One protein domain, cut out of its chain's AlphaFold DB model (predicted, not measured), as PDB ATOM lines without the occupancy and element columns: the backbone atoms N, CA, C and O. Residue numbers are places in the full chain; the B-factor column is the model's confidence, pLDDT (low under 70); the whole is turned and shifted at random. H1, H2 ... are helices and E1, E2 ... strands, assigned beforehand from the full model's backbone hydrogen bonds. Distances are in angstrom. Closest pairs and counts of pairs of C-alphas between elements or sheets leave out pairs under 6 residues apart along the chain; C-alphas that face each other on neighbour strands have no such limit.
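This is residues 4 to 69 of the 69 residues of an uncharacterized protein of Loxodonta africana (UniProt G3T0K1). A small compact head, a two-strand hairpin of E1 and E2 with the long loop of residues 32 to 58 folded round it, bears an arm of two helices in succession. H1 and the first residues of H2, residues 4 to 24, stick out from the head and make much of the length. The 66 printed residues run H1, H2, E1, E2; the class is mixed, helices and strands, with 31 residues, under half, in named elements, and the strands are antiparallel. The whole is only just extended, close to loose, with a radius of gyration of the C-alphas of 16.5 A and spans of 51 by 22 by 20 A.

H1, residues 4 to 16, and H2, residues 22 to 31, are apart, joined by a tight link of 5 residues. In H1 and H2 every O i to N i+4 pair is within hydrogen-bond range. E1, residues 59 to 62, and E2, residues 65 to 68, form a hairpin, antiparallel, with 138 degrees between their directions. N 60 and O 67 are 2.9 A apart and N 62 and O 65 2.8 A, both within hydrogen-bond range. The C-alphas of Cys 59 and Cys 68 face each other at 4.6 A. H1 is apart from E1 and E2, and H2 is apart from E2.

H1 begins at C-alpha 4 (24.014, -45.761, -60.068) and measures 18.8 A from first to last C-alpha. H2 begins at C-alpha 22 (10.708, -51.100, -38.393) and measures 14.5 A. E1 measures 9.8 A and E2 9.9 A; E2 ends at C-alpha 68 (17.077, -37.465, -18.412).

The C-alphas of Leu 5 and Ala 44, the two farthest apart, are 51.6 A apart. Residues 4 to 24 stand free; the other 45 residues span 27 by 21 by 15 A. The printed part has no cut, and the link from H2 to E1, 27 residues, is long. The mean pLDDT of the printed part is 77.2, and residues 4 to 30 are under 70.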
ATOM      1  N   LEU A   4      25.197 -46.212 -60.815       61.53
ATOM      2  CA  LEU A   4      24.014 -45.761 -60.068       61.53
ATOM      3  C   LEU A   4      23.110 -46.917 -59.610       61.53
ATOM      4  O   LEU A   4      22.616 -46.919 -58.486       61.53
ATOM      5  N   LEU A   5      22.923 -47.925 -60.468       65.75
ATOM      6  CA  LEU A   5      22.103 -49.102 -60.160       65.75
ATOM      7  C   LEU A   5      22.714 -49.951 -59.040       65.75
ATOM      8  O   LEU A   5      21.984 -50.470 -58.199       65.75
ATOM      9  N   LEU A   6      24.047 -50.060 -59.009       65.00
ATOM     10  CA  LEU A   6      24.755 -50.830 -57.989       65.00
ATOM     11  C   LEU A   6      24.675 -50.136 -56.622       65.00
ATOM     12  O   LEU A   6      24.413 -50.788 -55.615       65.00
ATOM     13  N   GLN A   7      24.838 -48.810 -56.601       67.50
ATOM     14  CA  GLN A   7      24.706 -47.999 -55.388       67.50
ATOM     15  C   GLN A   7      23.288 -48.060 -54.811       67.50
ATOM     16  O   GLN A   7      23.130 -48.223 -53.603       67.50
ATOM     17  N   LEU A   8      22.262 -48.005 -55.667       66.44
ATOM     18  CA  LEU A   8      20.869 -48.121 -55.240       66.44
ATOM     19  C   LEU A   8      20.568 -49.508 -54.650       66.44
ATOM     20  O   LEU A   8      19.893 -49.611 -53.628       66.44
ATOM     21  N   LEU A   9      21.114 -50.575 -55.248       65.81
ATOM     22  CA  LEU A   9      20.970 -51.934 -54.722       65.81
ATOM     23  C   LEU A   9      21.617 -52.089 -53.339       65.81
ATOM     24  O   LEU A   9      20.999 -52.652 -52.437       65.81
ATOM     25  N   LEU A  10      22.836 -51.569 -53.168       64.25
ATOM     26  CA  LEU A  10      23.570 -51.596 -51.898       64.25
ATOM     27  C   LEU A  10      22.819 -50.846 -50.792       64.25
ATOM     28  O   LEU A  10      22.733 -51.339 -49.669       64.25
ATOM     29  N   PHE A  11      22.211 -49.701 -51.117       62.91
ATOM     30  CA  PHE A  11      21.395 -48.936 -50.171       62.91
ATOM     31  C   PHE A  11      20.144 -49.711 -49.729       62.91
ATOM     32  O   PHE A  11      19.832 -49.782 -48.540       62.91
ATOM     33  N   CYS A  12      19.457 -50.355 -50.676       61.06
ATOM     34  CA  CYS A  12      18.293 -51.196 -50.391       61.06
ATOM     35  C   CYS A  12      18.648 -52.427 -49.541       61.06
ATOM     36  O   CYS A  12      17.866 -52.826 -48.679       61.06
ATOM     37  N   LEU A  13      19.821 -53.024 -49.763       57.47
ATOM     38  CA  LEU A  13      20.323 -54.157 -48.979       57.47
ATOM     39  C   LEU A  13      20.710 -53.739 -47.553       57.47
ATOM     40  O   LEU A  13      20.377 -54.453 -46.609       57.47
ATOM     41  N   ALA A  14      21.327 -52.566 -47.381       59.34
ATOM     42  CA  ALA A  14      21.665 -52.016 -46.069       59.34
ATOM     43  C   ALA A  14      20.413 -51.701 -45.229       59.34
ATOM     44  O   ALA A  14      20.358 -52.044 -44.050       59.34
ATOM     45  N   LEU A  15      19.365 -51.141 -45.847       55.78
ATOM     46  CA  LEU A  15      18.068 -50.900 -45.196       55.78
ATOM     47  C   LEU A  15      17.369 -52.193 -44.747       55.78
ATOM     48  O   LEU A  15      16.655 -52.186 -43.746       55.78
ATOM     49  N   LYS A  16      17.577 -53.310 -45.457       56.62
ATOM     50  CA  LYS A  16      17.025 -54.623 -45.082       56.62
ATOM     51  C   LYS A  16      17.846 -55.372 -44.028       56.62
ATOM     52  O   LYS A  16      17.348 -56.354 -43.485       56.62
ATOM     53  N   SER A  17      19.068 -54.929 -43.732       48.38
ATOM     54  CA  SER A  17      20.010 -55.622 -42.837       48.38
ATOM     55  C   SER A  17      19.966 -55.156 -41.379       48.38
ATOM     56  O   SER A  17      20.885 -55.429 -40.614       48.38
ATOM     57  N   VAL A  18      18.893 -54.486 -40.951       47.91
ATOM     58  CA  VAL A  18      18.603 -54.353 -39.520       47.91
ATOM     59  C   VAL A  18      17.597 -55.451 -39.167       47.91
ATOM     60  O   VAL A  18      16.439 -55.348 -39.575       47.91
ATOM     61  N   PRO A  19      18.002 -56.518 -38.454       46.69
ATOM     62  CA  PRO A  19      17.089 -57.561 -38.006       46.69
ATOM     63  C   PRO A  19      16.186 -56.962 -36.924       46.69
ATOM     64  O   PRO A  19      16.509 -56.924 -35.741       46.69
ATOM     65  N   GLY A  20      15.078 -56.382 -37.358       57.06
ATOM     66  CA  GLY A  20      14.102 -55.733 -36.503       57.06
ATOM     67  C   GLY A  20      13.068 -55.057 -37.379       57.06
ATOM     68  O   GLY A  20      13.383 -54.126 -38.119       57.06
ATOM     69  N   ASN A  21      11.830 -55.540 -37.329       67.81
ATOM     70  CA  ASN A  21      10.736 -54.944 -38.073       67.81
ATOM     71  C   ASN A  21      10.623 -53.464 -37.676       67.81
ATOM     72  O   ASN A  21      10.401 -53.146 -36.509       67.81
ATOM     73  N   ILE A  22      10.782 -52.549 -38.637       65.19
ATOM     74  CA  ILE A  22      10.708 -51.100 -38.393       65.19
ATOM     75  C   ILE A  22       9.397 -50.745 -37.680       65.19
ATOM     76  O   ILE A  22       9.411 -49.899 -36.791       65.19
ATOM     77  N   LYS A  23       8.288 -51.440 -37.989       64.38
ATOM     78  CA  LYS A  23       7.012 -51.266 -37.277       64.38
ATOM     79  C   LYS A  23       7.090 -51.670 -35.809       64.38
ATOM     80  O   LYS A  23       6.505 -50.986 -34.981       64.38
ATOM     81  N   GLU A  24       7.786 -52.753 -35.475       63.16
ATOM     82  CA  GLU A  24       7.954 -53.179 -34.080       63.16
ATOM     83  C   GLU A  24       8.873 -52.235 -33.318       63.16
ATOM     84  O   GLU A  24       8.573 -51.873 -32.185       63.16
ATOM     85  N   ARG A  25       9.945 -51.762 -33.964       62.09
ATOM     86  CA  ARG A  25      10.827 -50.742 -33.399       62.09
ATOM     87  C   ARG A  25      10.061 -49.436 -33.142       62.09
ATOM     88  O   ARG A  25      10.167 -48.887 -32.053       62.09
ATOM     89  N   LEU A  26       9.244 -48.978 -34.093       64.56
ATOM     90  CA  LEU A  26       8.419 -47.777 -33.922       64.56
ATOM     91  C   LEU A  26       7.365 -47.967 -32.824       64.56
ATOM     92  O   LEU A  26       7.203 -47.102 -31.976       64.56
ATOM     93  N   LYS A  27       6.677 -49.118 -32.808       62.28
ATOM     94  CA  LYS A  27       5.671 -49.451 -31.791       62.28
ATOM     95  C   LYS A  27       6.278 -49.511 -30.390       62.28
ATOM     96  O   LYS A  27       5.645 -49.045 -29.450       62.28
ATOM     97  N   LYS A  28       7.506 -50.023 -30.264       64.31
ATOM     98  CA  LYS A  28       8.265 -49.994 -29.012       64.31
ATOM     99  C   LYS A  28       8.507 -48.556 -28.550       64.31
ATOM    100  O   LYS A  28       8.261 -48.277 -27.391       64.31
ATOM    101  N   TYR A  29       8.872 -47.648 -29.458       62.59
ATOM    102  CA  TYR A  29       9.103 -46.236 -29.123       62.59
ATOM    103  C   TYR A  29       7.841 -45.397 -28.866       62.59
ATOM    104  O   TYR A  29       7.931 -44.290 -28.347       62.59
ATOM    105  N   ILE A  30       6.663 -45.906 -29.242       66.56
ATOM    106  CA  ILE A  30       5.372 -45.299 -28.883       66.56
ATOM    107  C   ILE A  30       5.000 -45.635 -27.431       66.56
ATOM    108  O   ILE A  30       4.309 -44.853 -26.785       66.56
ATOM    109  N   LEU A  31       5.426 -46.802 -26.935       70.88
ATOM    110  CA  LEU A  31       5.105 -47.287 -25.591       70.88
ATOM    111  C   LEU A  31       6.191 -46.932 -24.570       70.88
ATOM    112  O   LEU A  31       5.860 -46.537 -23.459       70.88
ATOM    113  N   ASP A  32       7.461 -47.027 -24.966       74.19
ATOM    114  CA  ASP A  32       8.629 -46.733 -24.141       74.19
ATOM    115  C   ASP A  32       9.521 -45.693 -24.831       74.19
ATOM    116  O   ASP A  32       9.712 -45.761 -26.045       74.19
ATOM    117  N   PRO A  33      10.136 -44.752 -24.101       82.81
ATOM    118  CA  PRO A  33      11.041 -43.782 -24.705       82.81
ATOM    119  C   PRO A  33      12.273 -44.461 -25.338       82.81
ATOM    120  O   PRO A  33      12.650 -45.580 -24.965       82.81
ATOM    121  N   PRO A  34      12.932 -43.806 -26.314       87.50
ATOM    122  CA  PRO A  34      14.129 -44.349 -26.946       87.50
ATOM    123  C   PRO A  34      15.253 -44.574 -25.923       87.50
ATOM    124  O   PRO A  34      15.287 -43.893 -24.901       87.50
ATOM    125  N   PRO A  35      16.187 -45.512 -26.167       89.69
ATOM    126  CA  PRO A  35      17.326 -45.709 -25.281       89.69
ATOM    127  C   PRO A  35      18.212 -44.461 -25.243       89.69
ATOM    128  O   PRO A  35      18.393 -43.795 -26.266       89.69
ATOM    129  N   CYS A  36      18.787 -44.169 -24.081       89.50
ATOM    130  CA  CYS A  36      19.716 -43.056 -23.922       89.50
ATOM    131  C   CYS A  36      20.980 -43.261 -24.770       89.50
ATOM    132  O   CYS A  36      21.502 -44.374 -24.875       89.50
ATOM    133  N   LYS A  37      21.472 -42.180 -25.388       87.38
ATOM    134  CA  LYS A  37      22.732 -42.186 -26.160       87.38
ATOM    135  C   LYS A  37      23.949 -42.291 -25.237       87.38
ATOM    136  O   LYS A  37      24.951 -42.901 -25.603       87.38
ATOM    137  N   SER A  38      23.830 -41.700 -24.055       86.25
ATOM    138  CA  SER A  38      24.802 -41.681 -22.965       86.25
ATOM    139  C   SER A  38      24.221 -42.384 -21.741       86.25
ATOM    140  O   SER A  38      23.007 -42.526 -21.603       86.25
ATOM    141  N   ALA A  39      25.095 -42.870 -20.860       82.81
ATOM    142  CA  ALA A  39      24.654 -43.299 -19.542       82.81
ATOM    143  C   ALA A  39      24.306 -42.056 -18.705       82.81
ATOM    144  O   ALA A  39      25.078 -41.094 -18.737       82.81
ATOM    145  N   PRO A  40      23.199 -42.080 -17.944       84.75
ATOM    146  CA  PRO A  40      22.876 -40.993 -17.032       84.75
ATOM    147  C   PRO A  40      23.972 -40.862 -15.968       84.75
ATOM    148  O   PRO A  40      24.460 -41.868 -15.446       84.75
ATOM    149  N   GLU A  41      24.334 -39.628 -15.609       84.19
ATOM    150  CA  GLU A  41      25.316 -39.374 -14.543       84.19
ATOM    151  C   GLU A  41      24.850 -39.931 -13.188       84.19
ATOM    152  O   GLU A  41      25.663 -40.358 -12.368       84.19
ATOM    153  N   ASN A  42      23.536 -39.937 -12.943       83.38
ATOM    154  CA  ASN A  42      22.911 -40.534 -11.766       83.38
ATOM    155  C   ASN A  42      21.462 -40.968 -12.059       83.38
ATOM    156  O   ASN A  42      20.807 -40.440 -12.952       83.38
ATOM    157  N   CYS A  43      20.931 -41.901 -11.263       89.12
ATOM    158  CA  CYS A  43      19.547 -42.374 -11.393       89.12
ATOM    159  C   CYS A  43      18.499 -41.444 -10.738       89.12
ATOM    160  O   CYS A  43      17.363 -41.870 -10.541       89.12
ATOM    161  N   ALA A  44      18.851 -40.212 -10.345       88.56
ATOM    162  CA  ALA A  44      17.924 -39.316  -9.643       88.56
ATOM    163  C   ALA A  44      17.078 -38.455 -10.598       88.56
ATOM    164  O   ALA A  44      16.014 -37.976 -10.211       88.56
ATOM    165  N   GLN A  45      17.524 -38.268 -11.844       88.25
ATOM    166  CA  GLN A  45      16.850 -37.422 -12.834       88.25
ATOM    167  C   GLN A  45      15.778 -38.193 -13.615       88.25
ATOM    168  O   GLN A  45      15.910 -38.429 -14.810       88.25
ATOM    169  N   VAL A  46      14.718 -38.620 -12.932       92.75
ATOM    170  CA  VAL A  46      13.581 -39.329 -13.547       92.75
ATOM    171  C   VAL A  46      12.703 -38.355 -14.342       92.75
ATOM    172  O   VAL A  46      12.497 -37.220 -13.918       92.75
ATOM    173  N   CYS A  47      12.155 -38.803 -15.474       91.38
ATOM    174  CA  CYS A  47      11.281 -37.992 -16.327       91.38
ATOM    175  C   CYS A  47      10.087 -38.793 -16.857       91.38
ATOM    176  O   CYS A  47      10.113 -40.021 -16.908       91.38
ATOM    177  N   ILE A  48       9.035 -38.082 -17.268       88.94
ATOM    178  CA  ILE A  48       7.888 -38.655 -17.991       88.94
ATOM    179  C   ILE A  48       7.804 -38.037 -19.392       88.94
ATOM    180  O   ILE A  48       7.476 -38.717 -20.362       88.94
ATOM    181  N   TYR A  49       8.136 -36.751 -19.511       86.75
ATOM    182  CA  TYR A  49       8.120 -35.989 -20.752       86.75
ATOM    183  C   TYR A  49       9.476 -35.321 -21.012       86.75
ATOM    184  O   TYR A  49      10.180 -34.931 -20.087       86.75
ATOM    185  N   HIS A  50       9.812 -35.073 -22.284       85.75
ATOM    186  CA  HIS A  50      11.057 -34.375 -22.657       85.75
ATOM    187  C   HIS A  50      11.215 -32.988 -22.014       85.75
ATOM    188  O   HIS A  50      12.331 -32.552 -21.768       85.75
ATOM    189  N   LYS A  51      10.104 -32.303 -21.715       88.19
ATOM    190  CA  LYS A  51      10.100 -30.987 -21.053       88.19
ATOM    191  C   LYS A  51      10.505 -31.027 -19.574       88.19
ATOM    192  O   LYS A  51      10.723 -29.967 -18.998       88.19
ATOM    193  N   ASP A  52      10.553 -32.212 -18.967       90.81
ATOM    194  CA  ASP A  52      10.946 -32.379 -17.563       90.81
ATOM    195  C   ASP A  52      12.476 -32.293 -17.409       90.81
ATOM    196  O   ASP A  52      12.987 -32.060 -16.315       90.81
ATOM    197  N   CYS A  53      13.208 -32.465 -18.513       90.75
ATOM    198  CA  CYS A  53      14.660 -32.453 -18.551       90.75
ATOM    199  C   CYS A  53      15.224 -31.044 -18.755       90.75
ATOM    200  O   CYS A  53      14.616 -30.187 -19.400       90.75
ATOM    201  N   GLN A  54      16.425 -30.807 -18.219       91.31
ATOM    202  CA  GLN A  54      17.150 -29.563 -18.467       91.31
ATOM    203  C   GLN A  54      17.509 -29.420 -19.950       91.31
ATOM    204  O   GLN A  54      17.604 -30.400 -20.691       91.31
ATOM    205  N   VAL A  55      17.732 -28.177 -20.380       90.31
ATOM    206  CA  VAL A  55      18.113 -27.876 -21.763       90.31
ATOM    207  C   VAL A  55      19.373 -28.662 -22.132       90.31
ATOM    208  O   VAL A  55      20.398 -28.535 -21.471       90.31
ATOM    209  N   GLY A  56      19.287 -29.456 -23.203       88.06
ATOM    210  CA  GLY A  56      20.382 -30.304 -23.684       88.06
ATOM    211  C   GLY A  56      20.269 -31.781 -23.300       88.06
ATOM    212  O   GLY A  56      21.048 -32.572 -23.819       88.06
ATOM    213  N   LEU A  57      19.296 -32.154 -22.464       90.69
ATOM    214  CA  LEU A  57      19.007 -33.543 -22.102       90.69
ATOM    215  C   LEU A  57      17.708 -34.024 -22.758       90.69
ATOM    216  O   LEU A  57      16.779 -33.244 -22.985       90.69
ATOM    217  N   GLU A  58      17.623 -35.322 -23.033       91.31
ATOM    218  CA  GLU A  58      16.423 -35.967 -23.564       91.31
ATOM    219  C   GLU A  58      15.877 -36.972 -22.543       91.31
ATOM    220  O   GLU A  58      16.627 -37.667 -21.862       91.31
ATOM    221  N   CYS A  59      14.550 -37.079 -22.440       91.81
ATOM    222  CA  CYS A  59      13.932 -38.150 -21.668       91.81
ATOM    223  C   CYS A  59      14.065 -39.471 -22.439       91.81
ATOM    224  O   CYS A  59      13.562 -39.597 -23.559       91.81
ATOM    225  N   CYS A  60      14.774 -40.436 -21.861       92.00
ATOM    226  CA  CYS A  60      15.170 -41.671 -22.527       92.00
ATOM    227  C   CYS A  60      15.219 -42.860 -21.554       92.00
ATOM    228  O   CYS A  60      15.201 -42.711 -20.333       92.00
ATOM    229  N   SER A  61      15.242 -44.075 -22.098       91.69
ATOM    230  CA  SER A  61      15.306 -45.320 -21.328       91.69
ATOM    231  C   SER A  61      16.757 -45.752 -21.080       91.69
ATOM    232  O   SER A  61      17.567 -45.820 -22.007       91.69
ATOM    233  N   SER A  62      17.091 -46.076 -19.831       91.56
ATOM    234  CA  SER A  62      18.414 -46.536 -19.387       91.56
ATOM    235  C   SER A  62      18.306 -47.679 -18.365       91.56
ATOM    236  O   SER A  62      17.212 -48.134 -18.030       91.56
ATOM    237  N   PHE A  63      19.442 -48.124 -17.815       89.56
ATOM    238  CA  PHE A  63      19.471 -49.095 -16.711       89.56
ATOM    239  C   PHE A  63      18.811 -48.573 -15.418       89.56
ATOM    240  O   PHE A  63      18.395 -49.375 -14.590       89.56
ATOM    241  N   CYS A  64      18.687 -47.249 -15.256       90.62
ATOM    242  CA  CYS A  64      17.961 -46.611 -14.154       90.62
ATOM    243  C   CYS A  64      16.439 -46.537 -14.398       90.62
ATOM    244  O   CYS A  64      15.714 -46.013 -13.556       90.62
ATOM    245  N   GLY A  65      15.946 -46.998 -15.554       91.31
ATOM    246  CA  GLY A  65      14.585 -46.731 -16.024       91.31
ATOM    247  C   GLY A  65      14.518 -45.495 -16.926       91.31
ATOM    248  O   GLY A  65      15.453 -45.228 -17.684       91.31
ATOM    249  N   ILE A  66      13.398 -44.767 -16.879       92.38
ATOM    250  CA  ILE A  66      13.154 -43.575 -17.706       92.38
ATOM    251  C   ILE A  66      13.732 -42.339 -17.005       92.38
ATOM    252  O   ILE A  66      13.248 -41.935 -15.948       92.38
ATOM    253  N   VAL A  67      14.782 -41.758 -17.585       94.31
ATOM    254  CA  VAL A  67      15.577 -40.673 -16.988       94.31
ATOM    255  C   VAL A  67      15.999 -39.642 -18.035       94.31
ATOM    256  O   VAL A  67      15.954 -39.907 -19.235       94.31
ATOM    257  N   CYS A  68      16.422 -38.466 -17.580       92.19
ATOM    258  CA  CYS A  68      17.077 -37.465 -18.412       92.19
ATOM    259  C   CYS A  68      18.547 -37.841 -18.630       92.19
ATOM    260  O   CYS A  68      19.273 -38.064 -17.660       92.19
ATOM    261  N   SER A  69      18.986 -37.900 -19.890       91.56
ATOM    262  CA  SER A  69      20.390 -38.126 -20.258       91.56
ATOM    263  C   SER A  69      20.754 -37.507 -21.605       91.56
ATOM    264  O   SER A  69      19.848 -37.041 -22.330       91.56
TER     265      SER A  69